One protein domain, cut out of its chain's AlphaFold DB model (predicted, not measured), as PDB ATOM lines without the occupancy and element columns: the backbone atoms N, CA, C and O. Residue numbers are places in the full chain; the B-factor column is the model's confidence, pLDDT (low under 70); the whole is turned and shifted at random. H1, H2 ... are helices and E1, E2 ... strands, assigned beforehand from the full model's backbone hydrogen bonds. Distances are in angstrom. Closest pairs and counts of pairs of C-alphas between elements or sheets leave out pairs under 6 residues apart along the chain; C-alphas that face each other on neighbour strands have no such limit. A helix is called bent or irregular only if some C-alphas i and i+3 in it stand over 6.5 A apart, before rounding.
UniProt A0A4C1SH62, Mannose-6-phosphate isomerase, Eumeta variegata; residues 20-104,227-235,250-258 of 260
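This is residues 20 to 104, 227 to 235 and 250 to 258 of the 260 residues of the protein "Mannose-6-phosphate isomerase" of Eumeta variegata (UniProt A0A4C1SH62). There is little regular structure: a rounded body of loops, with a small antiparallel sheet, E1-E3-E2, at one side, grazed by H4, and short helices H1, H2 and H3 away from it. The 103 printed residues run H1 H2 E1 E2 H3 H4 E3, class mixed, with 37 in named elements. It is compact, radius of gyration of the C-alphas 13.7 A, spanning 34 by 30 by 28 A.

Start at H1, residues 20 to 24, close to but not clearly touching H2, residues 29 to 35; their closest C-alphas, Leu 21 and Cys 31, are 5.4 A apart. H2 is irregular, with C-alphas 31 and 34 7.3 A apart; 0 of its 3 O i to N i+4 pairs, but 3 of 4 O i to N i+3 pairs, are within hydrogen-bond range. E3, residues 253 to 257, is antiparallel to E1, residues 47 to 50 (N 48 to O 255, 3.1 A), and to E2, residues 63 to 67 (N 64 to O 256, 2.7 A).

Find C-alpha 20 at (139.477, 86.170, 125.169), where H1 begins. H3, residues 85 to 91, is 10.1 A long; H4 is residues 99 to 102. E3 ends at C-alpha 257, (137.021, 99.070, 108.128).

Cuts span 18.5 A from C-alpha 104 to 227 and 28.1 A from 235 to 250. Residues 227 to 235 and 250 to 258 have pLDDT under 70.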
ATOM      1  N   LYS A  20     140.090  84.837 125.136       92.19
ATOM      2  CA  LYS A  20     139.477  86.170 125.169       92.19
ATOM      3  C   LYS A  20     137.946  86.109 125.125       92.19
ATOM      4  O   LYS A  20     137.288  86.755 125.931       92.19
ATOM      5  N   LEU A  21     137.368  85.303 124.229       92.69
ATOM      6  CA  LEU A  21     135.913  85.121 124.168       92.69
ATOM      7  C   LEU A  21     135.354  84.556 125.477       92.69
ATOM      8  O   LEU A  21     134.300  84.997 125.917       92.69
ATOM      9  N   HIS A  22     136.052  83.616 126.115       95.31
ATOM     10  CA  HIS A  22     135.648  83.053 127.399       95.31
ATOM     11  C   HIS A  22     135.758  84.063 128.548       95.31
ATOM     12  O   HIS A  22     134.908  84.059 129.433       95.31
ATOM     13  N   GLU A  23     136.775  84.926 128.541       95.81
ATOM     14  CA  GLU A  23     136.901  86.029 129.499       95.81
ATOM     15  C   GLU A  23     135.753  87.039 129.349       95.81
ATOM     16  O   GLU A  23     135.159  87.450 130.350       95.81
ATOM     17  N   ASP A  24     135.403  87.396 128.109       92.25
ATOM     18  CA  ASP A  24     134.327  88.347 127.802       92.25
ATOM     19  C   ASP A  24     132.921  87.737 127.999       92.25
ATOM     20  O   ASP A  24     131.999  88.422 128.455       92.25
ATOM     21  N   PHE A  25     132.758  86.443 127.701       93.31
ATOM     22  CA  PHE A  25     131.500  85.686 127.757       93.31
ATOM     23  C   PHE A  25     131.661  84.332 128.485       93.31
ATOM     24  O   PHE A  25     131.568  83.262 127.866       93.31
ATOM     25  N   PRO A  26     131.864  84.333 129.817       95.56
ATOM     26  CA  PRO A  26     132.110  83.103 130.567       95.56
ATOM     27  C   PRO A  26     130.949  82.108 130.456       95.56
ATOM     28  O   PRO A  26     129.818  82.398 130.841       95.56
ATOM     29  N   GLY A  27     131.245  80.907 129.952       92.44
ATOM     30  CA  GLY A  27     130.276  79.813 129.814       92.44
ATOM     31  C   GLY A  27     129.323  79.910 128.614       92.44
ATOM     32  O   GLY A  27     128.459  79.046 128.478       92.44
ATOM     33  N   ASP A  28     129.468  80.912 127.740       96.31
ATOM     34  CA  ASP A  28     128.641  81.045 126.535       96.31
ATOM     35  C   ASP A  28     129.055  80.029 125.450       96.31
ATOM     36  O   ASP A  28     130.240  79.791 125.203       96.31
ATOM     37  N   VAL A  29     128.071  79.427 124.774       93.75
ATOM     38  CA  VAL A  29     128.300  78.450 123.693       93.75
ATOM     39  C   VAL A  29     128.990  79.074 122.472       93.75
ATOM     40  O   VAL A  29     129.742  78.402 121.769       93.75
ATOM     41  N   GLY A  30     128.794  80.373 122.250       93.38
ATOM     42  CA  GLY A  30     129.406  81.145 121.173       93.38
ATOM     43  C   GLY A  30     130.928  81.236 121.267       93.38
ATOM     44  O   GLY A  30     131.573  81.499 120.257       93.38
ATOM     45  N   CYS A  31     131.533  80.941 122.424       94.06
ATOM     46  CA  CYS A  31     132.992  80.865 122.568       94.06
ATOM     47  C   CYS A  31     133.627  79.794 121.662       94.06
ATOM     48  O   CYS A  31     134.810  79.884 121.342       94.06
ATOM     49  N   TRP A  32     132.840  78.814 121.207       93.12
ATOM     50  CA  TRP A  32     133.264  77.770 120.270       93.12
ATOM     51  C   TRP A  32     133.067  78.146 118.792       93.12
ATOM     52  O   TRP A  32     133.536  77.422 117.914       93.12
ATOM     53  N   ALA A  33     132.416  79.278 118.496       92.06
ATOM     54  CA  ALA A  33     132.161  79.741 117.131       92.06
ATOM     55  C   ALA A  33     133.417  79.833 116.237       92.06
ATOM     56  O   ALA A  33     133.300  79.483 115.061       92.06
ATOM     57  N   PRO A  34     134.621  80.205 116.734       91.31
ATOM     58  CA  PRO A  34     135.830  80.236 115.907       91.31
ATOM     59  C   PRO A  34     136.208  78.906 115.239       91.31
ATOM     60  O   PRO A  34     136.920  78.918 114.242       91.31
ATOM     61  N   TYR A  35     135.734  77.768 115.757       90.56
ATOM     62  CA  TYR A  35     135.960  76.459 115.136       90.56
ATOM     63  C   TYR A  35     134.949  76.111 114.041       90.56
ATOM     64  O   TYR A  35     135.193  75.204 113.249       90.56
ATOM     65  N   LEU A  36     133.809  76.801 114.009       89.31
ATOM     66  CA  LEU A  36     132.709  76.543 113.075       89.31
ATOM     67  C   LEU A  36     132.623  77.604 111.974       89.31
ATOM     68  O   LEU A  36     132.020  77.369 110.933       89.31
ATOM     69  N   MET A  37     133.203  78.778 112.215       89.44
ATOM     70  CA  MET A  37     133.060  79.965 111.383       89.44
ATOM     71  C   MET A  37     134.424  80.546 111.028       89.44
ATOM     72  O   MET A  37     135.405  80.385 111.753       89.44
ATOM     73  N   TYR A  38     134.487  81.285 109.922       88.69
ATOM     74  CA  TYR A  38     135.709  81.991 109.566       88.69
ATOM     75  C   TYR A  38     136.017  83.113 110.557       88.69
ATOM     76  O   TYR A  38     135.249  84.061 110.703       88.69
ATOM     77  N   TYR A  39     137.204  83.050 111.160       89.00
ATOM     78  CA  TYR A  39     137.832  84.210 111.779       89.00
ATOM     79  C   TYR A  39     138.578  85.012 110.708       89.00
ATOM     80  O   TYR A  39     139.574  84.545 110.141       89.00
ATOM     81  N   ILE A  40     138.058  86.199 110.400       88.25
ATOM     82  CA  ILE A  40     138.574  87.091 109.358       88.25
ATOM     83  C   ILE A  40     139.089  88.364 110.021       88.25
ATOM     84  O   ILE A  40     138.391  88.975 110.825       88.25
ATOM     85  N   GLN A  41     140.307  88.756 109.659       88.56
ATOM     86  CA  GLN A  41     140.869  90.062 109.984       88.56
ATOM     87  C   GLN A  41     140.838  90.894 108.708       88.56
ATOM     88  O   GLN A  41     141.479  90.524 107.720       88.56
ATOM     89  N   LEU A  42     140.047  91.962 108.717       87.75
ATOM     90  CA  LEU A  42     139.985  92.908 107.612       87.75
ATOM     91  C   LEU A  42     141.129  93.904 107.749       87.75
ATOM     92  O   LEU A  42     141.519  94.266 108.857       87.75
ATOM     93  N   LYS A  43     141.706  94.303 106.617       88.06
ATOM     94  CA  LYS A  43     142.612  95.448 106.576       88.06
ATOM     95  C   LYS A  43     141.797  96.711 106.306       88.06
ATOM     96  O   LYS A  43     140.728  96.614 105.702       88.06
ATOM     97  N   PRO A  44     142.310  97.900 106.649       82.88
ATOM     98  CA  PRO A  44     141.646  99.141 106.283       82.88
ATOM     99  C   PRO A  44     141.331  99.209 104.783       82.88
ATOM    100  O   PRO A  44     142.198  98.981 103.934       82.88
ATOM    101  N   GLY A  45     140.072  99.502 104.455       81.69
ATOM    102  CA  GLY A  45     139.562  99.497 103.082       81.69
ATOM    103  C   GLY A  45     139.141  98.130 102.524       81.69
ATOM    104  O   GLY A  45     138.553  98.098 101.441       81.69
ATOM    105  N   ASP A  46     139.377  97.020 103.230       89.25
ATOM    106  CA  ASP A  46     138.660  95.777 102.947       89.25
ATOM    107  C   ASP A  46     137.191  95.923 103.358       89.25
ATOM    108  O   ASP A  46     136.827  96.682 104.261       89.25
ATOM    109  N   ALA A  47     136.336  95.159 102.684       89.62
ATOM    110  CA  ALA A  47     134.924  95.102 103.003       89.62
ATOM    111  C   ALA A  47     134.411  93.667 102.964       89.62
ATOM    112  O   ALA A  47     134.942  92.828 102.234       89.62
ATOM    113  N   ILE A  48     133.342  93.403 103.711       91.69
ATOM    114  CA  ILE A  48     132.588  92.146 103.651       91.69
ATOM    115  C   ILE A  48     131.107  92.437 103.508       91.69
ATOM    116  O   ILE A  48     130.578  93.340 104.157       91.69
ATOM    117  N   TYR A  49     130.437  91.650 102.675       87.88
ATOM    118  CA  TYR A  49     128.989  91.661 102.557       87.88
ATOM    119  C   TYR A  49     128.417  90.432 103.261       87.88
ATOM    120  O   TYR A  49     128.696  89.298 102.877       87.88
ATOM    121  N   LEU A  50     127.605  90.667 104.284       89.00
ATOM    122  CA  LEU A  50     126.925  89.633 105.044       89.00
ATOM    123  C   LEU A  50     125.503  89.520 104.507       89.00
ATOM    124  O   LEU A  50     124.661  90.405 104.695       89.00
ATOM    125  N   ALA A  51     125.270  88.434 103.775       86.25
ATOM    126  CA  ALA A  51     123.951  88.076 103.292       86.25
ATOM    127  C   ALA A  51     123.039  87.647 104.451       86.25
ATOM    128  O   ALA A  51     123.494  87.328 105.552       86.25
ATOM    129  N   SER A  52     121.735  87.609 104.179       86.62
ATOM    130  CA  SER A  52     120.755  87.090 105.131       86.62
ATOM    131  C   SER A  52     121.117  85.664 105.540       86.62
ATOM    132  O   SER A  52     121.626  84.901 104.723       86.62
ATOM    133  N   ASN A  53     120.798  85.304 106.782       89.88
ATOM    134  CA  ASN A  53     120.966  83.954 107.321       89.88
ATOM    135  C   ASN A  53     122.419  83.461 107.445       89.88
ATOM    136  O   ASN A  53     122.629  82.297 107.789       89.88
ATOM    137  N   LEU A  54     123.416  84.324 107.226       89.56
ATOM    138  CA  LEU A  54     124.807  84.028 107.551       89.56
ATOM    139  C   LEU A  54     125.127  84.512 108.970       89.56
ATOM    140  O   LEU A  54     125.046  85.718 109.240       89.56
ATOM    141  N   PRO A  55     125.508  83.611 109.891       91.75
ATOM    142  CA  PRO A  55     125.892  84.010 111.232       91.75
ATOM    143  C   PRO A  55     127.200  84.802 111.160       91.75
ATOM    144  O   PRO A  55     128.104  84.473 110.393       91.75
ATOM    145  N   HIS A  56     127.309  85.855 111.963       92.56
ATOM    146  CA  HIS A  56     128.498  86.701 112.027       92.56
ATOM    147  C   HIS A  56     128.596  87.383 113.392       92.56
ATOM    148  O   HIS A  56     127.599  87.546 114.098       92.56
ATOM    149  N   ALA A  57     129.812  87.778 113.763       91.56
ATOM    150  CA  ALA A  57     130.077  88.529 114.980       91.56
ATOM    151  C   ALA A  57     131.266  89.471 114.769       91.56
ATOM    152  O   ALA A  57     132.306  89.062 114.252       91.56
ATOM    153  N   TYR A  58     131.117  90.719 115.211       92.38
ATOM    154  CA  TYR A  58     132.219  91.672 115.294       92.38
ATOM    155  C   TYR A  58     132.917  91.519 116.639       92.38
ATOM    156  O   TYR A  58     132.287  91.646 117.690       92.38
ATOM    157  N   LEU A  59     134.215  91.220 116.604       89.50
ATOM    158  CA  LEU A  59     134.984  90.910 117.811       89.50
ATOM    159  C   LEU A  59     135.809  92.106 118.299       89.50
ATOM    160  O   LEU A  59     135.889  92.340 119.503       89.50
ATOM    161  N   SER A  60     136.415  92.863 117.381       86.38
ATOM    162  CA  SER A  60     137.237  94.043 117.676       86.38
ATOM    163  C   SER A  60     137.525  94.857 116.414       86.38
ATOM    164  O   SER A  60     137.461  94.296 115.321       86.38
ATOM    165  N   GLY A  61     137.926  96.118 116.587       86.75
ATOM    166  CA  GLY A  61     138.241  97.055 115.504       86.75
ATOM    167  C   GLY A  61     137.129  98.076 115.277       86.75
ATOM    168  O   GLY A  61     136.055  97.955 115.870       86.75
ATOM    169  N   ASP A  62     137.409  99.054 114.419       82.44
ATOM    170  CA  ASP A  62     136.463 100.084 114.007       82.44
ATOM    171  C   ASP A  62     136.009  99.838 112.573       82.44
ATOM    172  O   ASP A  62     136.769  99.446 111.698       82.44
ATOM    173  N   CYS A  63     134.729 100.058 112.304       83.69
ATOM    174  CA  CYS A  63     134.219  99.937 110.950       83.69
ATOM    175  C   CYS A  63     132.998 100.819 110.725       83.69
ATOM    176  O   CYS A  63     132.217 101.120 111.634       83.69
ATOM    177  N   VAL A  64     132.819 101.203 109.469       83.25
ATOM    178  CA  VAL A  64     131.555 101.651 108.915       83.25
ATOM    179  C   VAL A  64     130.672 100.442 108.656       83.25
ATOM    180  O   VAL A  64     130.999  99.573 107.848       83.25
ATOM    181  N   GLU A  65     129.489 100.463 109.248       86.00
ATOM    182  CA  GLU A  65     128.422  99.520 108.954       86.00
ATOM    183  C   GLU A  65     127.298 100.215 108.169       86.00
ATOM    184  O   GLU A  65     126.770 101.256 108.581       86.00
ATOM    185  N   CYS A  66     126.914  99.634 107.029       85.56
ATOM    186  CA  CYS A  66     125.729 100.037 106.279       85.56
ATOM    187  C   CYS A  66     124.753  98.865 106.167       85.56
ATOM    188  O   CYS A  66     125.121  97.771 105.735       85.56
ATOM    189  N   MET A  67     123.502  99.115 106.549       84.12
ATOM    190  CA  MET A  67     122.458  98.103 106.636       84.12
ATOM    191  C   MET A  67     121.144  98.588 106.030       84.12
ATOM    192  O   MET A  67     120.834  99.786 106.005       84.12
ATOM    193  N   ALA A  68     120.333  97.636 105.573       81.00
ATOM    194  CA  ALA A  68     118.924  97.904 105.322       81.00
ATOM    195  C   ALA A  68     118.222  98.291 106.636       81.00
ATOM    196  O   ALA A  68     118.687  97.979 107.731       81.00
ATOM    197  N   CYS A  69     117.082  98.976 106.545       79.88
ATOM    198  CA  CYS A  69     116.329  99.401 107.727       79.88
ATOM    199  C   CYS A  69     115.561  98.226 108.329       79.88
ATOM    200  O   CYS A  69     114.364  98.076 108.095       79.88
ATOM    201  N   SER A  70     116.283  97.403 109.076       77.81
ATOM    202  CA  SER A  70     115.782  96.254 109.814       77.81
ATOM    203  C   SER A  70     116.446  96.232 111.182       77.81
ATOM    204  O   SER A  70     117.618  96.568 111.322       77.81
ATOM    205  N   ASP A  71     115.692  95.846 112.194       78.56
ATOM    206  CA  ASP A  71     116.168  95.560 113.544       78.56
ATOM    207  C   ASP A  71     115.957  94.084 113.920       78.56
ATOM    208  O   ASP A  71     116.171  93.696 115.073       78.56
ATOM    209  N   ASN A  72     115.573  93.251 112.945       83.19
ATOM    210  CA  ASN A  72     115.485  91.809 113.119       83.19
ATOM    211  C   ASN A  72     116.886  91.242 113.363       83.19
ATOM    212  O   ASN A  72     117.806  91.451 112.575       83.19
ATOM    213  N   VAL A  73     117.044  90.551 114.491       88.06
ATOM    214  CA  VAL A  73     118.287  89.877 114.869       88.06
ATOM    215  C   VAL A  73     117.931  88.565 115.550       88.06
ATOM    216  O   VAL A  73     117.369  88.568 116.652       88.06
ATOM    217  N   ILE A  74     118.315  87.452 114.929       90.94
ATOM    218  CA  ILE A  74     118.386  86.146 115.586       90.94
ATOM    219  C   ILE A  74     119.820  85.951 116.077       90.94
ATOM    220  O   ILE A  74     120.782  86.152 115.342       90.94
ATOM    221  N   ARG A  75     119.968  85.638 117.365       93.75
ATOM    222  CA  ARG A  75     121.278  85.498 118.017       93.75
ATOM    223  C   ARG A  75     121.731  84.047 117.973       93.75
ATOM    224  O   ARG A  75     120.886  83.162 118.007       93.75
ATOM    225  N   ALA A  76     123.045  83.828 117.962       94.25
ATOM    226  CA  ALA A  76     123.656  82.495 117.943       94.25
ATOM    227  C   ALA A  76     124.611  82.217 119.123       94.25
ATOM    228  O   ALA A  76     125.100  81.101 119.261       94.25
ATOM    229  N   GLY A  77     124.874  83.211 119.976       95.12
ATOM    230  CA  GLY A  77     125.806  83.123 121.103       95.12
ATOM    231  C   GLY A  77     126.452  84.477 121.394       95.12
ATOM    232  O   GLY A  77     126.017  85.496 120.847       95.12
ATOM    233  N   LEU A  78     127.482  84.470 122.244       94.25
ATOM    234  CA  LEU A  78     128.226  85.649 122.710       94.25
ATOM    235  C   LEU A  78     127.287  86.737 123.245       94.25
ATOM    236  O   LEU A  78     127.378  87.920 122.902       94.25
ATOM    237  N   THR A  79     126.282  86.326 124.020       92.38
ATOM    238  CA  THR A  79     125.219  87.233 124.438       92.38
ATOM    239  C   THR A  79     124.470  86.726 125.667       92.38
ATOM    240  O   THR A  79     124.059  85.572 125.716       92.38
ATOM    241  N   PRO A  80     124.154  87.605 126.636       93.19
ATOM    242  CA  PRO A  80     123.253  87.251 127.731       93.19
ATOM    243  C   PRO A  80     121.768  87.313 127.321       93.19
ATOM    244  O   PRO A  80     120.886  87.079 128.145       93.19
ATOM    245  N   LYS A  81     121.461  87.731 126.082       93.56
ATOM    246  CA  LYS A  81     120.087  87.919 125.589       93.56
ATOM    247  C   LYS A  81     119.489  86.593 125.103       93.56
ATOM    248  O   LYS A  81     120.196  85.628 124.858       93.56
ATOM    249  N   PHE A  82     118.169  86.576 124.915       93.56
ATOM    250  CA  PHE A  82     117.446  85.412 124.396       93.56
ATOM    251  C   PHE A  82     117.976  84.947 123.028       93.56
ATOM    252  O   PHE A  82     118.229  85.768 122.137       93.56
ATOM    253  N   ILE A  83     118.078  83.622 122.885       94.25
ATOM    254  CA  ILE A  83     118.494  82.897 121.683       94.25
ATOM    255  C   ILE A  83     117.332  81.987 121.265       94.25
ATOM    256  O   ILE A  83     116.980  81.054 121.985       94.25
ATOM    257  N   ASP A  84     116.739  82.255 120.100       95.50
ATOM    258  CA  ASP A  84     115.705  81.406 119.498       95.50
ATOM    259  C   ASP A  84     116.369  80.276 118.699       95.50
ATOM    260  O   ASP A  84     116.564  80.379 117.488       95.50
ATOM    261  N   VAL A  85     116.803  79.226 119.403       95.94
ATOM    262  CA  VAL A  85     117.575  78.124 118.803       95.94
ATOM    263  C   VAL A  85     116.827  77.424 117.655       95.94
ATOM    264  O   VAL A  85     117.459  77.211 116.621       95.94
ATOM    265  N   PRO A  86     115.525  77.078 117.761       97.38
ATOM    266  CA  PRO A  86     114.812  76.437 116.655       97.38
ATOM    267  C   PRO A  86     114.791  77.303 115.395       97.38
ATOM    268  O   PRO A  86     115.139  76.814 114.323       97.38
ATOM    269  N   THR A  87     114.463  78.593 115.534       94.44
ATOM    270  CA  THR A  87     114.430  79.524 114.396       94.44
ATOM    271  C   THR A  87     115.815  79.695 113.784       94.44
ATOM    272  O   THR A  87     115.948  79.684 112.563       94.44
ATOM    273  N   LEU A  88     116.850  79.821 114.623       93.50
ATOM    274  CA  LEU A  88     118.237  79.919 114.178       93.50
ATOM    275  C   LEU A  88     118.617  78.719 113.304       93.50
ATOM    276  O   LEU A  88     119.050  78.903 112.174       93.50
ATOM    277  N   VAL A  89     118.431  77.497 113.804       95.12
ATOM    278  CA  VAL A  89     118.816  76.276 113.080       95.12
ATOM    279  C   VAL A  89     118.017  76.109 111.783       95.12
ATOM    280  O   VAL A  89     118.567  75.645 110.790       95.12
ATOM    281  N   GLU A  90     116.743  76.506 111.768       96.38
ATOM    282  CA  GLU A  90     115.901  76.431 110.569       96.38
ATOM    283  C   GLU A  90     116.331  77.426 109.479       96.38
ATOM    284  O   GLU A  90     116.294  77.089 108.296       96.38
ATOM    285  N   MET A  91     116.724  78.648 109.853       93.56
ATOM    286  CA  MET A  91     116.962  79.718 108.879       93.56
ATOM    287  C   MET A  91     118.378  79.748 108.298       93.56
ATOM    288  O   MET A  91     118.547  80.319 107.223       93.56
ATOM    289  N   LEU A  92     119.375  79.208 109.006       93.19
ATOM    290  CA  LEU A  92     120.797  79.339 108.667       93.19
ATOM    291  C   LEU A  92     121.117  78.857 107.245       93.19
ATOM    292  O   LEU A  92     120.688  77.789 106.810       93.19
ATOM    293  N   ASP A  93     121.940  79.634 106.542       89.56
ATOM    294  CA  ASP A  93     122.587  79.166 105.321       89.56
ATOM    295  C   ASP A  93     123.838  78.355 105.693       89.56
ATOM    296  O   ASP A  93     124.812  78.886 106.226       89.56
ATOM    297  N   TYR A  94     123.792  77.050 105.420       90.56
ATOM    298  CA  TYR A  94     124.873  76.098 105.694       90.56
ATOM    299  C   TYR A  94     125.818  75.889 104.497       90.56
ATOM    300  O   TYR A  94     126.600  74.935 104.475       90.56
ATOM    301  N   SER A  95     125.737  76.748 103.478       89.38
ATOM    302  CA  SER A  95     126.631  76.706 102.322       89.38
ATOM    303  C   SER A  95     128.089  76.923 102.735       89.38
ATOM    304  O   SER A  95     128.400  77.670 103.662       89.38
ATOM    305  N   SER A  96     129.009  76.273 102.019       83.62
ATOM    306  CA  SER A  96     130.445  76.490 102.199       83.62
ATOM    307  C   SER A  96     130.913  77.654 101.325       83.62
ATOM    308  O   SER A  96     130.618  77.687 100.128       83.62
ATOM    309  N   TYR A  97     131.661  78.585 101.915       83.88
ATOM    310  CA  TYR A  97     132.238  79.746 101.234       83.88
ATOM    311  C   TYR A  97     133.755  79.696 101.334       83.88
ATOM    312  O   TYR A  97     134.294  79.267 102.347       83.88
ATOM    313  N   THR A  98     134.472  80.175 100.325       86.00
ATOM    314  CA  THR A  98     135.903  80.452 100.462       86.00
ATOM    315  C   THR A  98     136.113  81.813 101.125       86.00
ATOM    316  O   THR A  98     135.260  82.696 101.045       86.00
ATOM    317  N   LYS A  99     137.280  82.030 101.746       79.38
ATOM    318  CA  LYS A  99     137.629  83.347 102.309       79.38
ATOM    319  C   LYS A  99     137.535  84.467 101.265       79.38
ATOM    320  O   LYS A  99     137.033  85.542 101.572       79.38
ATOM    321  N   ASP A 100     137.954  84.195 100.030       83.94
ATOM    322  CA  ASP A 100     137.907  85.177  98.943       83.94
ATOM    323  C   ASP A 100     136.474  85.521  98.517       83.94
ATOM    324  O   ASP A 100     136.220  86.652  98.116       83.94
ATOM    325  N   GLN A 101     135.530  84.581  98.644       84.62
ATOM    326  CA  GLN A 101     134.108  84.838  98.389       84.62
ATOM    327  C   GLN A 101     133.461  85.723  99.462       84.62
ATOM    328  O   GLN A 101     132.440  86.349  99.187       84.62
ATOM    329  N   LEU A 102     134.041  85.785 100.666       83.88
ATOM    330  CA  LEU A 102     133.551  86.630 101.758       83.88
ATOM    331  C   LEU A 102     134.058  88.075 101.647       83.88
ATOM    332  O   LEU A 102     133.380  88.996 102.102       83.88
ATOM    333  N   LEU A 103     135.220  88.289 101.016       89.69
ATOM    334  CA  LEU A 103     135.741  89.628 100.747       89.69
ATOM    335  C   LEU A 103     134.955  90.294  99.617       89.69
ATOM    336  O   LEU A 103     134.950  89.844  98.471       89.69
ATOM    337  N   PHE A 104     134.345  91.431  99.923       90.88
ATOM    338  CA  PHE A 104     133.583  92.203  98.961       90.88
ATOM    339  C   PHE A 104     134.477  93.240  98.283       90.88
ATOM    340  O   PHE A 104     134.879  94.238  98.880       90.88
ATOM    341  N   ILE A 227     123.628 104.775 110.218       34.72
ATOM    342  CA  ILE A 227     125.016 104.312 110.073       34.72
ATOM    343  C   ILE A 227     125.520 104.121 111.499       34.72
ATOM    344  O   ILE A 227     125.318 105.005 112.336       34.72
ATOM    345  N   ARG A 228     126.135 102.977 111.793       38.41
ATOM    346  CA  ARG A 228     126.716 102.717 113.110       38.41
ATOM    347  C   ARG A 228     128.219 102.566 112.969       38.41
ATOM    348  O   ARG A 228     128.702 101.871 112.083       38.41
ATOM    349  N   THR A 229     128.941 103.224 113.863       32.31
ATOM    350  CA  THR A 229     130.279 102.794 114.254       32.31
ATOM    351  C   THR A 229     130.077 101.621 115.200       32.31
ATOM    352  O   THR A 229     129.464 101.783 116.265       32.31
ATOM    353  N   VAL A 230     130.498 100.426 114.802       36.94
ATOM    354  CA  VAL A 230     130.377  99.263 115.679       36.94
ATOM    355  C   VAL A 230     131.550  99.283 116.647       36.94
ATOM    356  O   VAL A 230     132.661  98.930 116.280       36.94
ATOM    357  N   ALA A 231     131.295  99.683 117.892       28.66
ATOM    358  CA  ALA A 231     132.223  99.391 118.975       28.66
ATOM    359  C   ALA A 231     132.192  97.873 119.267       28.66
ATOM    360  O   ALA A 231     131.108  97.277 119.196       28.66
ATOM    361  N   PRO A 232     133.333  97.251 119.625       32.72
ATOM    362  CA  PRO A 232     133.411  95.829 119.946       32.72
ATOM    363  C   PRO A 232     132.355  95.399 120.968       32.72
ATOM    364  O   PRO A 232     131.872  96.210 121.762       32.72
ATOM    365  N   ALA A 233     132.059  94.099 121.026       36.44
ATOM    366  CA  ALA A 233     131.097  93.488 121.948       36.44
ATOM    367  C   ALA A 233     131.431  93.628 123.460       36.44
ATOM    368  O   ALA A 233     130.865  92.927 124.296       36.44
ATOM    369  N   ALA A 234     132.295  94.567 123.852       32.31
ATOM    370  CA  ALA A 234     132.542  94.935 125.232       32.31
ATOM    371  C   ALA A 234     131.428  95.866 125.761       32.31
ATOM    372  O   ALA A 234     131.412  97.075 125.544       32.31
ATOM    373  N   LYS A 235     130.491  95.273 126.511       34.34
ATOM    374  CA  LYS A 235     129.590  95.934 127.481       34.34
ATOM    375  C   LYS A 235     128.763  97.136 126.976       34.34
ATOM    376  O   LYS A 235     128.629  98.122 127.699       34.34
ATOM    377  N   ARG A 250     114.898  89.739 104.022       29.98
ATOM    378  CA  ARG A 250     116.045  90.515 103.517       29.98
ATOM    379  C   ARG A 250     116.809  91.353 104.549       29.98
ATOM    380  O   ARG A 250     116.545  92.533 104.753       29.98
ATOM    381  N   GLU A 251     117.819  90.712 105.128       35.59
ATOM    382  CA  GLU A 251     118.849  91.290 105.996       35.59
ATOM    383  C   GLU A 251     120.183  91.335 105.254       35.59
ATOM    384  O   GLU A 251     120.588  90.342 104.650       35.59
ATOM    385  N   PHE A 252     120.846  92.489 105.271       31.50
ATOM    386  CA  PHE A 252     122.053  92.737 104.492       31.50
ATOM    387  C   PHE A 252     122.954  93.717 105.231       31.50
ATOM    388  O   PHE A 252     122.485  94.794 105.616       31.50
ATOM    389  N   LEU A 253     124.226  93.358 105.387       36.84
ATOM    390  CA  LEU A 253     125.220  94.161 106.091       36.84
ATOM    391  C   LEU A 253     126.461  94.321 105.225       36.84
ATOM    392  O   LEU A 253     126.996  93.333 104.733       36.84
ATOM    393  N   LEU A 254     126.915  95.551 105.018       37.22
ATOM    394  CA  LEU A 254     128.235  95.817 104.463       37.22
ATOM    395  C   LEU A 254     129.081  96.475 105.546       37.22
ATOM    396  O   LEU A 254     128.710  97.534 106.055       37.22
ATOM    397  N   THR A 255     130.214  95.856 105.857       44.16
ATOM    398  CA  THR A 255     131.197  96.389 106.801       44.16
ATOM    399  C   THR A 255     132.411  96.867 106.034       44.16
ATOM    400  O   THR A 255     132.928  96.114 105.210       44.16
ATOM    401  N   ILE A 256     132.851  98.096 106.293       37.97
ATOM    402  CA  ILE A 256     134.070  98.690 105.734       37.97
ATOM    403  C   ILE A 256     134.909  99.186 106.899       37.97
ATOM    404  O   ILE A 256     134.452 100.031 107.657       37.97
ATOM    405  N   ASP A 257     136.113  98.659 107.056       33.59
ATOM    406  CA  ASP A 257     137.021  99.070 108.128       33.59
ATOM    407  C   ASP A 257     137.562 100.497 107.874       33.59
ATOM    408  O   ASP A 257     137.877 100.844 106.725       33.59
ATOM    409  N   ILE A 258     137.616 101.330 108.922       29.45
ATOM    410  CA  ILE A 258     138.112 102.718 108.875       29.45
ATOM    411  C   ILE A 258     139.537 102.744 109.426       29.45
ATOM    412  O   ILE A 258     139.792 102.236 110.507       29.45
TER     413      ILE A 258